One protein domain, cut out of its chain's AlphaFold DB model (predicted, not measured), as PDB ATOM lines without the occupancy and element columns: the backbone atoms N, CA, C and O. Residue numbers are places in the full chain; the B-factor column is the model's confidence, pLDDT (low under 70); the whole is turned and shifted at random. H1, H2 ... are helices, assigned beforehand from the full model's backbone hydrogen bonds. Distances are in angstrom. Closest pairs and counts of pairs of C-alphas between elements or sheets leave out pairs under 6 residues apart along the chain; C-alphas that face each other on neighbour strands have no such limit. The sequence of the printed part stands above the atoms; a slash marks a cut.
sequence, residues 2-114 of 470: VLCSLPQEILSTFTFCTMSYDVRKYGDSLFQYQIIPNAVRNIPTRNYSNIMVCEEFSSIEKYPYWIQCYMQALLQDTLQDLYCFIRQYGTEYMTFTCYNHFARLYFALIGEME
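What this domain is: This is residues 2 to 114 of the 470 residues of an uncharacterized protein of Acutalibacter muris (UniProt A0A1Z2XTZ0). Three helices, H4, H5 and H6, make a small cluster at one end of this model, with H4 and H5 packing on H6 and the short H1 and H2 close by. From H2 a long thin loop runs far out to the lone H3 and returns to H4, a wide open loop with little inside it. The printed part has 113 residues with six named helices, H1 to H6 in chain order, and no named strand; the class is all helix, with 50 residues, under half, in named elements. It is loose, with a radius of gyration of the C-alphas of 17.9 A, and spans 49 by 34 by 24 A.

How they stand to each other: Start at H1, residues 2 to 5, which is close to but not clearly touching H4, residues 65 to 75; their closest C-alphas, those of Ser 5 and Leu 74, are 7.4 A apart. Next comes H2, residues 8 to 13, close to but not clearly touching H6, residues 96 to 109, with the closest C-alphas, those of Ile 10 and Phe 96, 6.4 A apart. H3, residues 42 to 47, touches no helix. Look then at Trp 66 and Phe 107, the closest C-alphas of H4 and H6, 5.6 A apart. These two helices touch about perpendicular at 80 degrees, H6 with residues 103 to 108 alone. H5, residues 79 to 87, touches H6 with the C-alphas of Ile 86 and Phe 102 closest at 6.5 A; at 72 degrees they are only just about perpendicular. Every O i to N i+4 pair is within hydrogen-bond range in H3, H4 and H5, against 1 of 2 in H2 and 9 of 10 in H6, while H1 is too short for such a pair.

Where its parts are: Find C-alpha 2 at (109.192, 123.420, 109.219), where the four residues of H1 begin, 5.5 A from first to last C-alpha. H2 and H3 each measure 8.8 A, and H3 begins at C-alpha 42, (119.502, 151.019, 100.620). H4 is 15.5 A long, H5 12.6 A and H6 20.1 A, ending at C-alpha 109, (102.237, 127.069, 130.538).

The domain as a whole: Look at Asp 22 and Glu 114 for the two C-alphas farthest apart, 51.8 A. The printed part has no cut. The links H2 to H3, 28 residues, and H3 to H4, 17 residues, are long; residues 15 to 22, 25 to 30, 46 to 52 and 54 to 63 stand free. Mean pLDDT of the printed part is 72.2, and it is under 70 at residues 2 to 6, 12 to 61 and 112.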
ATOM      1  N   VAL A   2     110.291 122.741 108.487       56.50
ATOM      2  CA  VAL A   2     109.192 123.420 109.219       56.50
ATOM      3  C   VAL A   2     107.798 123.249 108.588       56.50
ATOM      4  O   VAL A   2     106.843 122.988 109.305       56.50
ATOM      5  N   LEU A   3     107.672 123.359 107.258       59.09
ATOM      6  CA  LEU A   3     106.368 123.263 106.578       59.09
ATOM      7  C   LEU A   3     105.717 121.879 106.717       59.09
ATOM      8  O   LEU A   3     104.510 121.804 106.875       59.09
ATOM      9  N   CYS A   4     106.489 120.789 106.696       64.56
ATOM     10  CA  CYS A   4     105.933 119.435 106.816       64.56
ATOM     11  C   CYS A   4     105.390 119.140 108.218       64.56
ATOM     12  O   CYS A   4     104.606 118.214 108.378       64.56
ATOM     13  N   SER A   5     105.819 119.915 109.213       67.25
ATOM     14  CA  SER A   5     105.424 119.731 110.602       67.25
ATOM     15  C   SER A   5     104.188 120.547 110.974       67.25
ATOM     16  O   SER A   5     103.625 120.281 112.025       67.25
ATOM     17  N   LEU A   6     103.760 121.525 110.160       69.56
ATOM     18  CA  LEU A   6     102.589 122.364 110.450       69.56
ATOM     19  C   LEU A   6     101.262 121.607 110.232       69.56
ATOM     20  O   LEU A   6     101.194 120.733 109.367       69.56
ATOM     21  N   PRO A   7     100.181 121.972 110.950       70.94
ATOM     22  CA  PRO A   7      98.865 121.359 110.774       70.94
ATOM     23  C   PRO A   7      98.333 121.513 109.347       70.94
ATOM     24  O   PRO A   7      98.525 122.555 108.712       70.94
ATOM     25  N   GLN A   8      97.594 120.507 108.869       72.25
ATOM     26  CA  GLN A   8      96.979 120.510 107.538       72.25
ATOM     27  C   GLN A   8      96.075 121.730 107.329       72.25
ATOM     28  O   GLN A   8      96.047 122.295 106.239       72.25
ATOM     29  N   GLU A   9      95.373 122.167 108.372       72.62
ATOM     30  CA  GLU A   9      94.509 123.344 108.357       72.62
ATOM     31  C   GLU A   9      95.310 124.609 108.028       72.62
ATOM     32  O   GLU A   9      94.933 125.369 107.139       72.62
ATOM     33  N   ILE A  10      96.477 124.790 108.651       72.12
ATOM     34  CA  ILE A  10      97.362 125.925 108.369       72.12
ATOM     35  C   ILE A  10      97.965 125.784 106.974       72.12
ATOM     36  O   ILE A  10      97.945 126.739 106.199       72.12
ATOM     37  N   LEU A  11      98.444 124.595 106.610       70.81
ATOM     38  CA  LEU A  11      99.006 124.334 105.284       70.81
ATOM     39  C   LEU A  11      97.995 124.549 104.156       70.81
ATOM     40  O   LEU A  11      98.379 125.012 103.087       70.81
ATOM     41  N   SER A  12      96.707 124.305 104.401       65.12
ATOM     42  CA  SER A  12      95.644 124.571 103.428       65.12
ATOM     43  C   SER A  12      95.463 126.063 103.124       65.12
ATOM     44  O   SER A  12      94.969 126.417 102.055       65.12
ATOM     45  N   THR A  13      95.915 126.944 104.025       62.62
ATOM     46  CA  THR A  13      95.933 128.401 103.815       62.62
ATOM     47  C   THR A  13      97.209 128.900 103.133       62.62
ATOM     48  O   THR A  13      97.247 130.036 102.659       62.62
ATOM     49  N   PHE A  14      98.249 128.065 103.043       60.72
ATOM     50  CA  PHE A  14      99.479 128.405 102.338       60.72
ATOM     51  C   PHE A  14      99.303 128.211 100.832       60.72
ATOM     52  O   PHE A  14      99.269 127.095 100.317       60.72
ATOM     53  N   THR A  15      99.282 129.317 100.095       53.19
ATOM     54  CA  THR A  15      99.474 129.306  98.646       53.19
ATOM     55  C   THR A  15     100.966 129.395  98.336       53.19
ATOM     56  O   THR A  15     101.638 130.382  98.633       53.19
ATOM     57  N   PHE A  16     101.517 128.346  97.730       51.75
ATOM     58  CA  PHE A  16     102.875 128.384  97.202       51.75
ATOM     59  C   PHE A  16     102.851 129.014  95.803       51.75
ATOM     60  O   PHE A  16     102.193 128.528  94.885       51.75
ATOM     61  N   CYS A  17     103.573 130.122  95.622       46.28
ATOM     62  CA  CYS A  17     103.796 130.700  94.300       46.28
ATOM     63  C   CYS A  17     104.879 129.874  93.590       46.28
ATOM     64  O   CYS A  17     106.058 129.961  93.928       46.28
ATOM     65  N   THR A  18     104.495 129.066  92.604       45.38
ATOM     66  CA  THR A  18     105.386 128.188  91.819       45.38
ATOM     67  C   THR A  18     106.272 128.934  90.810       45.38
ATOM     68  O   THR A  18     106.606 128.381  89.770       45.38
ATOM     69  N   MET A  19     106.653 130.193  91.061       43.56
ATOM     70  CA  MET A  19     107.298 131.062  90.054       43.56
ATOM     71  C   MET A  19     106.444 131.290  88.785       43.56
ATOM     72  O   MET A  19     106.953 131.776  87.779       43.56
ATOM     73  N   SER A  20     105.135 131.016  88.821       48.81
ATOM     74  CA  SER A  20     104.208 131.537  87.813       48.81
ATOM     75  C   SER A  20     103.997 133.031  88.070       48.81
ATOM     76  O   SER A  20     103.562 133.443  89.149       48.81
ATOM     77  N   TYR A  21     104.344 133.859  87.086       51.81
ATOM     78  CA  TYR A  21     104.185 135.314  87.144       51.81
ATOM     79  C   TYR A  21     102.713 135.766  87.112       51.81
ATOM     80  O   TYR A  21     102.437 136.931  87.393       51.81
ATOM     81  N   ASP A  22     101.774 134.857  86.843       48.91
ATOM     82  CA  ASP A  22     100.393 135.203  86.496       48.91
ATOM     83  C   ASP A  22      99.458 135.392  87.706       48.91
ATOM     84  O   ASP A  22      98.341 135.882  87.548       48.91
ATOM     85  N   VAL A  23      99.887 135.055  88.933       49.31
ATOM     86  CA  VAL A  23      98.999 135.061  90.119       49.31
ATOM     87  C   VAL A  23      99.661 135.681  91.356       49.31
ATOM     88  O   VAL A  23      99.777 135.059  92.409       49.31
ATOM     89  N   ARG A  24     100.117 136.934  91.260       54.66
ATOM     90  CA  ARG A  24     100.640 137.676  92.421       54.66
ATOM     91  C   ARG A  24      99.668 138.748  92.895       54.66
ATOM     92  O   ARG A  24      99.906 139.930  92.681       54.66
ATOM     93  N   LYS A  25      98.582 138.363  93.561       53.78
ATOM     94  CA  LYS A  25      97.718 139.305  94.290       53.78
ATOM     95  C   LYS A  25      97.631 138.910  95.765       53.78
ATOM     96  O   LYS A  25      97.458 137.735  96.068       53.78
ATOM     97  N   TYR A  26      97.761 139.885  96.660       48.81
ATOM     98  CA  TYR A  26      97.445 139.779  98.083       48.81
ATOM     99  C   TYR A  26      96.352 140.812  98.384       48.81
ATOM    100  O   TYR A  26      96.596 142.020  98.336       48.81
ATOM    101  N   GLY A  27      95.122 140.338  98.598       61.44
ATOM    102  CA  GLY A  27      93.928 141.187  98.513       61.44
ATOM    103  C   GLY A  27      93.766 141.769  97.103       61.44
ATOM    104  O   GLY A  27      94.013 141.081  96.113       61.44
ATOM    105  N   ASP A  28      93.430 143.055  97.007       59.91
ATOM    106  CA  ASP A  28      93.341 143.774  95.725       59.91
ATOM    107  C   ASP A  28      94.706 144.258  95.193       59.91
ATOM    108  O   ASP A  28      94.793 144.854  94.119       59.91
ATOM    109  N   SER A  29      95.793 144.006  95.933       53.34
ATOM    110  CA  SER A  29      97.124 144.557  95.658       53.34
ATOM    111  C   SER A  29      98.045 143.529  95.013       53.34
ATOM    112  O   SER A  29      98.058 142.363  95.401       53.34
ATOM    113  N   LEU A  30      98.866 143.951  94.051       58.22
ATOM    114  CA  LEU A  30      99.841 143.074  93.405       58.22
ATOM    115  C   LEU A  30     101.004 142.791  94.375       58.22
ATOM    116  O   LEU A  30     101.724 143.706  94.769       58.22
ATOM    117  N   PHE A  31     101.176 141.536  94.795       55.31
ATOM    118  CA  PHE A  31     102.198 141.155  95.775       55.31
ATOM    119  C   PHE A  31     103.565 141.007  95.097       55.31
ATOM    120  O   PHE A  31     103.759 140.142  94.246       55.31
ATOM    121  N   GLN A  32     104.545 141.831  95.462       56.09
ATOM    122  CA  GLN A  32     105.887 141.772  94.880       56.09
ATOM    123  C   GLN A  32     106.917 141.379  95.938       56.09
ATOM    124  O   GLN A  32     107.241 142.158  96.825       56.09
ATOM    125  N   TYR A  33     107.460 140.166  95.812       57.56
ATOM    126  CA  TYR A  33     108.671 139.752  96.517       57.56
ATOM    127  C   TYR A  33     109.873 139.931  95.584       57.56
ATOM    128  O   TYR A  33     109.848 139.446  94.446       57.56
ATOM    129  N   GLN A  34     110.907 140.632  96.050       58.44
ATOM    130  CA  GLN A  34     112.175 140.812  95.343       58.44
ATOM    131  C   GLN A  34     113.328 140.376  96.242       58.44
ATOM    132  O   GLN A  34     113.460 140.837  97.371       58.44
ATOM    133  N   ILE A  35     114.177 139.496  95.713       60.06
ATOM    134  CA  ILE A  35     115.461 139.154  96.322       60.06
ATOM    135  C   ILE A  35     116.471 140.161  95.779       60.06
ATOM    136  O   ILE A  35     116.683 140.228  94.569       60.06
ATOM    137  N   ILE A  36     117.068 140.955  96.664       64.00
ATOM    138  CA  ILE A  36     118.073 141.958  96.304       64.00
ATOM    139  C   ILE A  36     119.412 141.629  96.971       64.00
ATOM    140  O   ILE A  36     119.423 141.177  98.117       64.00
ATOM    141  N   PRO A  37     120.553 141.860  96.300       61.75
ATOM    142  CA  PRO A  37     121.858 141.738  96.939       61.75
ATOM    143  C   PRO A  37     122.007 142.761  98.074       61.75
ATOM    144  O   PRO A  37     121.625 143.922  97.906       61.75
ATOM    145  N   ASN A  38     122.637 142.370  99.190       62.84
ATOM    146  CA  ASN A  38     122.859 143.248 100.354       62.84
ATOM    147  C   ASN A  38     123.500 144.597  99.984       62.84
ATOM    148  O   ASN A  38     123.132 145.630 100.538       62.84
ATOM    149  N   ALA A  39     124.393 144.608  98.988       67.88
ATOM    150  CA  ALA A  39     125.059 145.813  98.487       67.88
ATOM    151  C   ALA A  39     124.094 146.900  97.966       67.88
ATOM    152  O   ALA A  39     124.462 148.070  97.902       67.88
ATOM    153  N   VAL A  40     122.863 146.530  97.600       68.12
ATOM    154  CA  VAL A  40     121.880 147.408  96.946       68.12
ATOM    155  C   VAL A  40     120.657 147.668  97.841       68.12
ATOM    156  O   VAL A  40     119.727 148.363  97.435       68.12
ATOM    157  N   ARG A  41     120.664 147.165  99.088       65.00
ATOM    158  CA  ARG A  41     119.543 147.221 100.049       65.00
ATOM    159  C   ARG A  41     118.986 148.630 100.270       65.00
ATOM    160  O   ARG A  41     117.776 148.799 100.379       65.00
ATOM    161  N   ASN A  42     119.860 149.636 100.290       62.78
ATOM    162  CA  ASN A  42     119.502 151.019 100.620       62.78
ATOM    163  C   ASN A  42     118.717 151.747  99.514       62.78
ATOM    164  O   ASN A  42     118.136 152.800  99.776       62.78
ATOM    165  N   ILE A  43     118.727 151.235  98.279       65.25
ATOM    166  CA  ILE A  43     118.069 151.872  97.129       65.25
ATOM    167  C   ILE A  43     116.538 151.738  97.219       65.25
ATOM    168  O   ILE A  43     115.857 152.765  97.205       65.25
ATOM    169  N   PRO A  44     115.962 150.529  97.366       60.69
ATOM    170  CA  PRO A  44     114.518 150.378  97.498       60.69
ATOM    171  C   PRO A  44     113.973 150.985  98.799       60.69
ATOM    172  O   PRO A  44     112.958 151.674  98.755       60.69
ATOM    173  N   THR A  45     114.663 150.835  99.935       62.47
ATOM    174  CA  THR A  45     114.200 151.382 101.229       62.47
ATOM    175  C   THR A  45     114.153 152.911 101.277       62.47
ATOM    176  O   THR A  45     113.439 153.468 102.101       62.47
ATOM    177  N   ARG A  46     114.911 153.606 100.414       63.19
ATOM    178  CA  ARG A  46     114.842 155.073 100.270       63.19
ATOM    179  C   ARG A  46     113.705 155.533  99.362       63.19
ATOM    180  O   ARG A  46     113.158 156.606  99.587       63.19
ATOM    181  N   ASN A  47     113.377 154.746  98.341       60.94
ATOM    182  CA  ASN A  47     112.441 155.145  97.288       60.94
ATOM    183  C   ASN A  47     110.993 154.728  97.575       60.94
ATOM    184  O   ASN A  47     110.074 155.241  96.939       60.94
ATOM    185  N   TYR A  48     110.776 153.823  98.531       63.81
ATOM    186  CA  TYR A  48     109.458 153.305  98.875       63.81
ATOM    187  C   TYR A  48     109.286 153.252 100.396       63.81
ATOM    188  O   TYR A  48     110.029 152.563 101.090       63.81
ATOM    189  N   SER A  49     108.266 153.939 100.913       57.62
ATOM    190  CA  SER A  49     107.995 154.049 102.356       57.62
ATOM    191  C   SER A  49     107.498 152.753 103.009       57.62
ATOM    192  O   SER A  49     107.543 152.635 104.228       57.62
ATOM    193  N   ASN A  50     107.032 151.780 102.218       59.34
ATOM    194  CA  ASN A  50     106.358 150.571 102.711       59.34
ATOM    195  C   ASN A  50     107.185 149.288 102.514       59.34
ATOM    196  O   ASN A  50     106.630 148.190 102.503       59.34
ATOM    197  N   ILE A  51     108.503 149.399 102.323       63.09
ATOM    198  CA  ILE A  51     109.366 148.223 102.180       63.09
ATOM    199  C   ILE A  51     109.792 147.730 103.558       63.09
ATOM    200  O   ILE A  51     110.572 148.374 104.255       63.09
ATOM    201  N   MET A  52     109.291 146.553 103.926       59.50
ATOM    202  CA  MET A  52     109.725 145.826 105.112       59.50
ATOM    203  C   MET A  52     110.897 144.926 104.720       59.50
ATOM    204  O   MET A  52     110.749 144.045 103.874       59.50
ATOM    205  N   VAL A  53     112.076 145.166 105.296       63.66
ATOM    206  CA  VAL A  53     113.235 144.305 105.046       63.66
ATOM    207  C   VAL A  53     113.247 143.185 106.071       63.66
ATOM    208  O   VAL A  53     113.345 143.449 107.265       63.66
ATOM    209  N   CYS A  54     113.180 141.942 105.599       60.56
ATOM    210  CA  CYS A  54     113.432 140.785 106.447       60.56
ATOM    211  C   CYS A  54     114.902 140.796 106.880       60.56
ATOM    212  O   CYS A  54     115.798 140.797 106.034       60.56
ATOM    213  N   GLU A  55     115.144 140.837 108.187       64.12
ATOM    214  CA  GLU A  55     116.489 140.718 108.745       64.12
ATOM    215  C   GLU A  55     117.074 139.330 108.459       64.12
ATOM    216  O   GLU A  55     116.346 138.341 108.331       64.12
ATOM    217  N   GLU A  56     118.398 139.258 108.321       62.47
ATOM    218  CA  GLU A  56     119.069 137.974 108.154       62.47
ATOM    219  C   GLU A  56     118.934 137.153 109.438       62.47
ATOM    220  O   GLU A  56     119.082 137.664 110.544       62.47
ATOM    221  N   PHE A  57     118.700 135.848 109.304       61.06
ATOM    222  CA  PHE A  57     118.607 134.947 110.458       61.06
ATOM    223  C   PHE A  57     119.849 135.038 111.370       61.06
ATOM    224  O   PHE A  57     119.737 134.955 112.587       61.06
ATOM    225  N   SER A  58     121.024 135.277 110.780       63.12
ATOM    226  CA  SER A  58     122.310 135.451 111.466       63.12
ATOM    227  C   SER A  58     122.431 136.724 112.307       63.12
ATOM    228  O   SER A  58     123.321 136.776 113.149       63.12
ATOM    229  N   SER A  59     121.583 137.743 112.108       66.75
ATOM    230  CA  SER A  59     121.630 138.980 112.904       66.75
ATOM    231  C   SER A  59     120.814 138.912 114.197       66.75
ATOM    232  O   SER A  59     120.829 139.864 114.973       66.75
ATOM    233  N   ILE A  60     120.103 137.811 114.453       69.56
ATOM    234  CA  ILE A  60     119.298 137.640 115.664       69.56
ATOM    235  C   ILE A  60     120.161 136.980 116.746       69.56
ATOM    236  O   ILE A  60     120.342 135.765 116.758       69.56
ATOM    237  N   GLU A  61     120.692 137.784 117.673       68.38
ATOM    238  CA  GLU A  61     121.596 137.302 118.733       68.38
ATOM    239  C   GLU A  61     120.904 136.380 119.751       68.38
ATOM    240  O   GLU A  61     121.505 135.427 120.248       68.38
ATOM    241  N   LYS A  62     119.629 136.643 120.071       76.25
ATOM    242  CA  LYS A  62     118.851 135.829 121.011       76.25
ATOM    243  C   LYS A  62     117.371 135.825 120.651       76.25
ATOM    244  O   LYS A  62     116.706 136.858 120.673       76.25
ATOM    245  N   TYR A  63     116.840 134.639 120.377       79.06
ATOM    246  CA  TYR A  63     115.404 134.448 120.200       79.06
ATOM    247  C   TYR A  63     114.653 134.491 121.542       79.06
ATOM    248  O   TYR A  63     115.195 134.038 122.555       79.06
ATOM    249  N   PRO A  64     113.396 134.977 121.560       81.62
ATOM    250  CA  PRO A  64     112.493 134.814 122.694       81.62
ATOM    251  C   PRO A  64     112.390 133.354 123.142       81.62
ATOM    252  O   PRO A  64     112.406 132.446 122.310       81.62
ATOM    253  N   TYR A  65     112.212 133.142 124.446       83.31
ATOM    254  CA  TYR A  65     112.175 131.811 125.064       83.31
ATOM    255  C   TYR A  65     111.200 130.848 124.370       83.31
ATOM    256  O   TYR A  65     111.594 129.764 123.957       83.31
ATOM    257  N   TRP A  66     109.961 131.283 124.109       85.00
ATOM    258  CA  TRP A  66     108.953 130.444 123.449       85.00
ATOM    259  C   TRP A  66     109.373 129.963 122.045       85.00
ATOM    260  O   TRP A  66     108.965 128.883 121.630       85.00
ATOM    261  N   ILE A  67     110.205 130.724 121.313       85.50
ATOM    262  CA  ILE A  67     110.734 130.305 120.003       85.50
ATOM    263  C   ILE A  67     111.776 129.203 120.186       85.50
ATOM    264  O   ILE A  67     111.812 128.262 119.398       85.50
ATOM    265  N   GLN A  68     112.601 129.292 121.232       85.56
ATOM    266  CA  GLN A  68     113.568 128.246 121.566       85.56
ATOM    267  C   GLN A  68     112.844 126.943 121.932       85.56
ATOM    268  O   GLN A  68     113.175 125.897 121.374       85.56
ATOM    269  N   CYS A  69     111.801 127.019 122.766       86.69
ATOM    270  CA  CYS A  69     110.956 125.871 123.110       86.69
ATOM    271  C   CYS A  69     110.244 125.291 121.881       86.69
ATOM    272  O   CYS A  69     110.257 124.082 121.673       86.69
ATOM    273  N   TYR A  70     109.686 126.145 121.017       87.56
ATOM    274  CA  TYR A  70     109.054 125.711 119.769       87.56
ATOM    275  C   TYR A  70     110.046 124.981 118.852       87.56
ATOM    276  O   TYR A  70     109.715 123.947 118.278       87.56
ATOM    277  N   MET A  71     111.271 125.499 118.707       84.56
ATOM    278  CA  MET A  71     112.316 124.853 117.905       84.56
ATOM    279  C   MET A  71     112.736 123.504 118.494       84.56
ATOM    280  O   MET A  71     112.925 122.555 117.740       84.56
ATOM    281  N   GLN A  72     112.844 123.393 119.819       85.81
ATOM    282  CA  GLN A  72     113.104 122.112 120.479       85.81
ATOM    283  C   GLN A  72     111.966 121.116 120.239       85.81
ATOM    284  O   GLN A  72     112.238 120.000 119.805       85.81
ATOM    285  N   ALA A  73     110.710 121.533 120.420       86.06
ATOM    286  CA  ALA A  73     109.543 120.689 120.169       86.06
ATOM    287  C   ALA A  73     109.454 120.238 118.700       86.06
ATOM    288  O   ALA A  73     109.128 119.090 118.411       86.06
ATOM    289  N   LEU A  74     109.815 121.117 117.758       85.94
ATOM    290  CA  LEU A  74     109.911 120.784 116.336       85.94
ATOM    291  C   LEU A  74     110.999 119.735 116.056       85.94
ATOM    292  O   LEU A  74     110.783 118.839 115.247       85.94
ATOM    293  N   LEU A  75     112.171 119.849 116.690       83.75
ATOM    294  CA  LEU A  75     113.273 118.893 116.524       83.75
ATOM    295  C   LEU A  75     112.987 117.538 117.185       83.75
ATOM    296  O   LEU A  75     113.516 116.526 116.736       83.75
ATOM    297  N   GLN A  76     112.169 117.530 118.239       85.25
ATOM    298  CA  GLN A  76     111.774 116.337 118.993       85.25
ATOM    299  C   GLN A  76     110.480 115.685 118.481       85.25
ATOM    300  O   GLN A  76     110.084 114.654 119.015       85.25
ATOM    301  N   ASP A  77     109.837 116.260 117.460       81.00
ATOM    302  CA  ASP A  77     108.552 115.808 116.901       81.00
ATOM    303  C   ASP A  77     107.388 115.795 117.919       81.00
ATOM    304  O   ASP A  77     106.485 114.965 117.867       81.00
ATOM    305  N   THR A  78     107.389 116.749 118.858       84.31
ATOM    306  CA  THR A  78     106.390 116.870 119.941       84.31
ATOM    307  C   THR A  78     105.396 118.018 119.736       84.31
ATOM    308  O   THR A  78     104.623 118.361 120.627       84.31
ATOM    309  N   LEU A  79     105.345 118.612 118.537       86.69
ATOM    310  CA  LEU A  79     104.408 119.706 118.227       86.69
ATOM    311  C   LEU A  79     102.928 119.294 118.272       86.69
ATOM    312  O   LEU A  79     102.055 120.161 118.326       86.69
ATOM    313  N   GLN A  80     102.636 117.993 118.282       86.19
ATOM    314  CA  GLN A  80     101.273 117.487 118.378       86.19
ATOM    315  C   GLN A  80     100.548 117.987 119.638       86.19
ATOM    316  O   GLN A  80      99.353 118.277 119.571       86.19
ATOM    317  N   ASP A  81     101.260 118.175 120.750       89.12
ATOM    318  CA  ASP A  81     100.670 118.661 122.000       89.12
ATOM    319  C   ASP A  81     100.220 120.121 121.887       89.12
ATOM    320  O   ASP A  81      99.125 120.475 122.328       89.12
ATOM    321  N   LEU A  82     100.999 120.959 121.193       89.94
ATOM    322  CA  LEU A  82     100.586 122.320 120.849       89.94
ATOM    323  C   LEU A  82      99.327 122.307 119.962       89.94
ATOM    324  O   LEU A  82      98.463 123.172 120.090       89.94
ATOM    325  N   TYR A  83      99.182 121.322 119.071       88.75
ATOM    326  CA  TYR A  83      98.006 121.223 118.196       88.75
ATOM    327  C   TYR A  83      96.764 120.814 118.971       88.75
ATOM    328  O   TYR A  83      95.700 121.403 118.774       88.75
ATOM    329  N   CYS A  84      96.902 119.853 119.882       89.19
ATOM    330  CA  CYS A  84      95.852 119.486 120.825       89.19
ATOM    331  C   CYS A  84      95.442 120.694 121.681       89.19
ATOM    332  O   CYS A  84      94.249 120.986 121.796       89.19
ATOM    333  N   PHE A  85      96.422 121.455 122.180       92.62
ATOM    334  CA  PHE A  85      96.196 122.671 122.955       92.62
ATOM    335  C   PHE A  85      95.412 123.744 122.192       92.62
ATOM    336  O   PHE A  85      94.549 124.388 122.775       92.62
ATOM    337  N   ILE A  86      95.678 123.960 120.902       91.44
ATOM    338  CA  ILE A  86      94.918 124.946 120.116       91.44
ATOM    339  C   ILE A  86      93.509 124.420 119.825       91.44
ATOM    340  O   ILE A  86      92.525 125.142 119.979       91.44
ATOM    341  N   ARG A  87      93.392 123.146 119.437       90.06
ATOM    342  CA  ARG A  87      92.116 122.541 119.028       90.06
ATOM    343  C   ARG A  87      91.079 122.480 120.147       90.06
ATOM    344  O   ARG A  87      89.893 122.524 119.832       90.06
ATOM    345  N   GLN A  88      91.480 122.440 121.420       92.88
ATOM    346  CA  GLN A  88      90.525 122.485 122.541       92.88
ATOM    347  C   GLN A  88      89.695 123.785 122.567       92.88
ATOM    348  O   GLN A  88      88.572 123.802 123.075       92.88
ATOM    349  N   TYR A  89      90.232 124.869 121.998       90.62
ATOM    350  CA  TYR A  89      89.542 126.152 121.883       90.62
ATOM    351  C   TYR A  89      88.618 126.235 120.665       90.62
ATOM    352  O   TYR A  89      87.749 127.101 120.646       90.62
ATOM    353  N   GLY A  90      88.770 125.333 119.691       88.25
ATOM    354  CA  GLY A  90      88.005 125.302 118.444       88.25
ATOM    355  C   GLY A  90      88.903 125.248 117.205       88.25
ATOM    356  O   GLY A  90      90.033 125.745 117.203       88.25
ATOM    357  N   THR A  91      88.420 124.631 116.126       84.56
ATOM    358  CA  THR A  91      89.174 124.517 114.864       84.56
ATOM    359  C   THR A  91      89.271 125.850 114.125       84.56
ATOM    360  O   THR A  91      90.218 126.066 113.372       84.56
ATOM    361  N   GLU A  92      88.360 126.785 114.389       84.19
ATOM    362  CA  GLU A  92      88.372 128.155 113.876       84.19
ATOM    363  C   GLU A  92      89.616 128.952 114.306       84.19
ATOM    364  O   GLU A  92      90.024 129.892 113.623       84.19
ATOM    365  N   TYR A  93      90.263 128.546 115.402       85.88
ATOM    366  CA  TYR A  93      91.487 129.163 115.903       85.88
ATOM    367  C   TYR A  93      92.764 128.595 115.266       85.88
ATOM    368  O   TYR A  93      93.851 129.119 115.513       85.88
ATOM    369  N   MET A  94      92.663 127.592 114.385       82.94
ATOM    370  CA  MET A  94      93.792 127.041 113.616       82.94
ATOM    371  C   MET A  94      94.158 127.936 112.422       82.94
ATOM    372  O   MET A  94      94.226 127.505 111.273       82.94
ATOM    373  N   THR A  95      94.408 129.214 112.701       82.81
ATOM    374  CA  THR A  95      94.874 130.218 111.736       82.81
ATOM    375  C   THR A  95      96.301 130.634 112.063       82.81
ATOM    376  O   THR A  95      96.721 130.581 113.217       82.81
ATOM    377  N   PHE A  96      97.061 131.098 111.068       78.00
ATOM    378  CA  PHE A  96      98.462 131.483 111.275       78.00
ATOM    379  C   PHE A  96      98.639 132.578 112.344       78.00
ATOM    380  O   PHE A  96      99.577 132.540 113.140       78.00
ATOM    381  N   THR A  97      97.711 133.536 112.395       80.06
ATOM    382  CA  THR A  97      97.709 134.621 113.386       80.06
ATOM    383  C   THR A  97      97.485 134.096 114.801       80.06
ATOM    384  O   THR A  97      98.255 134.422 115.702       80.06
ATOM    385  N   CYS A  98      96.471 133.252 115.002       85.62
ATOM    386  CA  CYS A  98      96.167 132.681 116.312       85.62
ATOM    387  C   CYS A  98      97.236 131.681 116.758       85.62
ATOM    388  O   CYS A  98      97.601 131.665 117.930       85.62
ATOM    389  N   TYR A  99      97.795 130.905 115.831       86.38
ATOM    390  CA  TYR A  99      98.820 129.907 116.115       86.38
ATOM    391  C   TYR A  99     100.049 130.511 116.808       86.38
ATOM    392  O   TYR A  99     100.535 129.953 117.787       86.38
ATOM    393  N   ASN A 100     100.519 131.688 116.370       86.38
ATOM    394  CA  ASN A 100     101.628 132.376 117.042       86.38
ATOM    395  C   ASN A 100     101.285 132.730 118.498       86.38
ATOM    396  O   ASN A 100     102.103 132.535 119.395       86.38
ATOM    397  N   HIS A 101     100.075 133.235 118.737       91.12
ATOM    398  CA  HIS A 101      99.625 133.624 120.072       91.12
ATOM    399  C   HIS A 101      99.434 132.412 120.989       91.12
ATOM    400  O   HIS A 101      99.901 132.431 122.125       91.12
ATOM    401  N   PHE A 102      98.818 131.337 120.495       91.88
ATOM    402  CA  PHE A 102      98.664 130.106 121.266       91.88
ATOM    403  C   PHE A 102      99.992 129.408 121.533       91.88
ATOM    404  O   PHE A 102     100.166 128.888 122.627       91.88
ATOM    405  N   ALA A 103     100.950 129.442 120.601       89.44
ATOM    406  CA  ALA A 103     102.293 128.926 120.859       89.44
ATOM    407  C   ALA A 103     102.943 129.654 122.043       89.44
ATOM    408  O   ALA A 103     103.480 129.011 122.940       89.44
ATOM    409  N   ARG A 104     102.831 130.989 122.101       90.56
ATOM    410  CA  ARG A 104     103.325 131.770 123.247       90.56
ATOM    411  C   ARG A 104     102.657 131.357 124.558       90.56
ATOM    412  O   ARG A 104     103.362 131.195 125.544       90.56
ATOM    413  N   LEU A 105     101.334 131.175 124.560       91.00
ATOM    414  CA  LEU A 105     100.588 130.735 125.745       91.00
ATOM    415  C   LEU A 105     100.979 129.323 126.186       91.00
ATOM    416  O   LEU A 105     101.279 129.108 127.353       91.00
ATOM    417  N   TYR A 106     101.011 128.372 125.256       92.00
ATOM    418  CA  TYR A 106     101.328 126.977 125.535       92.00
ATOM    419  C   TYR A 106     102.729 126.823 126.130       92.00
ATOM    420  O   TYR A 106     102.882 126.218 127.183       92.00
ATOM    421  N   PHE A 107     103.748 127.421 125.504       90.00
ATOM    422  CA  PHE A 107     105.122 127.333 126.011       90.00
ATOM    423  C   PHE A 107     105.359 128.148 127.279       90.00
ATOM    424  O   PHE A 107     106.312 127.865 127.999       90.00
ATOM    425  N   ALA A 108     104.507 129.135 127.566       87.50
ATOM    426  CA  ALA A 108     104.485 129.753 128.883       87.50
ATOM    427  C   ALA A 108     103.956 128.752 129.927       87.50
ATOM    428  O   ALA A 108     104.603 128.565 130.949       87.50
ATOM    429  N   LEU A 109     102.852 128.052 129.636       87.12
ATOM    430  CA  LEU A 109     102.237 127.069 130.538       87.12
ATOM    431  C   LEU A 109     103.126 125.857 130.846       87.12
ATOM    432  O   LEU A 109     103.155 125.410 131.984       87.12
ATOM    433  N   ILE A 110     103.818 125.306 129.845       86.62
ATOM    434  CA  ILE A 110     104.690 124.130 130.031       86.62
ATOM    435  C   ILE A 110     106.125 124.495 130.440       86.62
ATOM    436  O   ILE A 110     106.995 123.626 130.485       86.62
ATOM    437  N   GLY A 111     106.400 125.782 130.660       78.69
ATOM    438  CA  GLY A 111     107.704 126.254 131.108       78.69
ATOM    439  C   GLY A 111     108.013 125.854 132.554       78.69
ATOM    440  O   GLY A 111     107.170 125.335 133.273       78.69
ATOM    441  N   GLU A 112     109.239 126.135 133.001       65.56
ATOM    442  CA  GLU A 112     109.682 125.827 134.373       65.56
ATOM    443  C   GLU A 112     109.046 126.732 135.447       65.56
ATOM    444  O   GLU A 112     109.146 126.438 136.636       65.56
ATOM    445  N   MET A 113     108.419 127.845 135.052       70.38
ATOM    446  CA  MET A 113     107.744 128.758 135.976       70.38
ATOM    447  C   MET A 113     106.263 128.403 136.089       70.38
ATOM    448  O   MET A 113     105.557 128.380 135.083       70.38
ATOM    449  N   GLU A 114     105.789 128.181 137.316       76.56
ATOM    450  CA  GLU A 114     104.362 128.028 137.599       76.56
ATOM    451  C   GLU A 114     103.631 129.347 137.317       76.56
ATOM    452  O   GLU A 114     103.930 130.375 137.925       76.56
TER     453      GLU A 114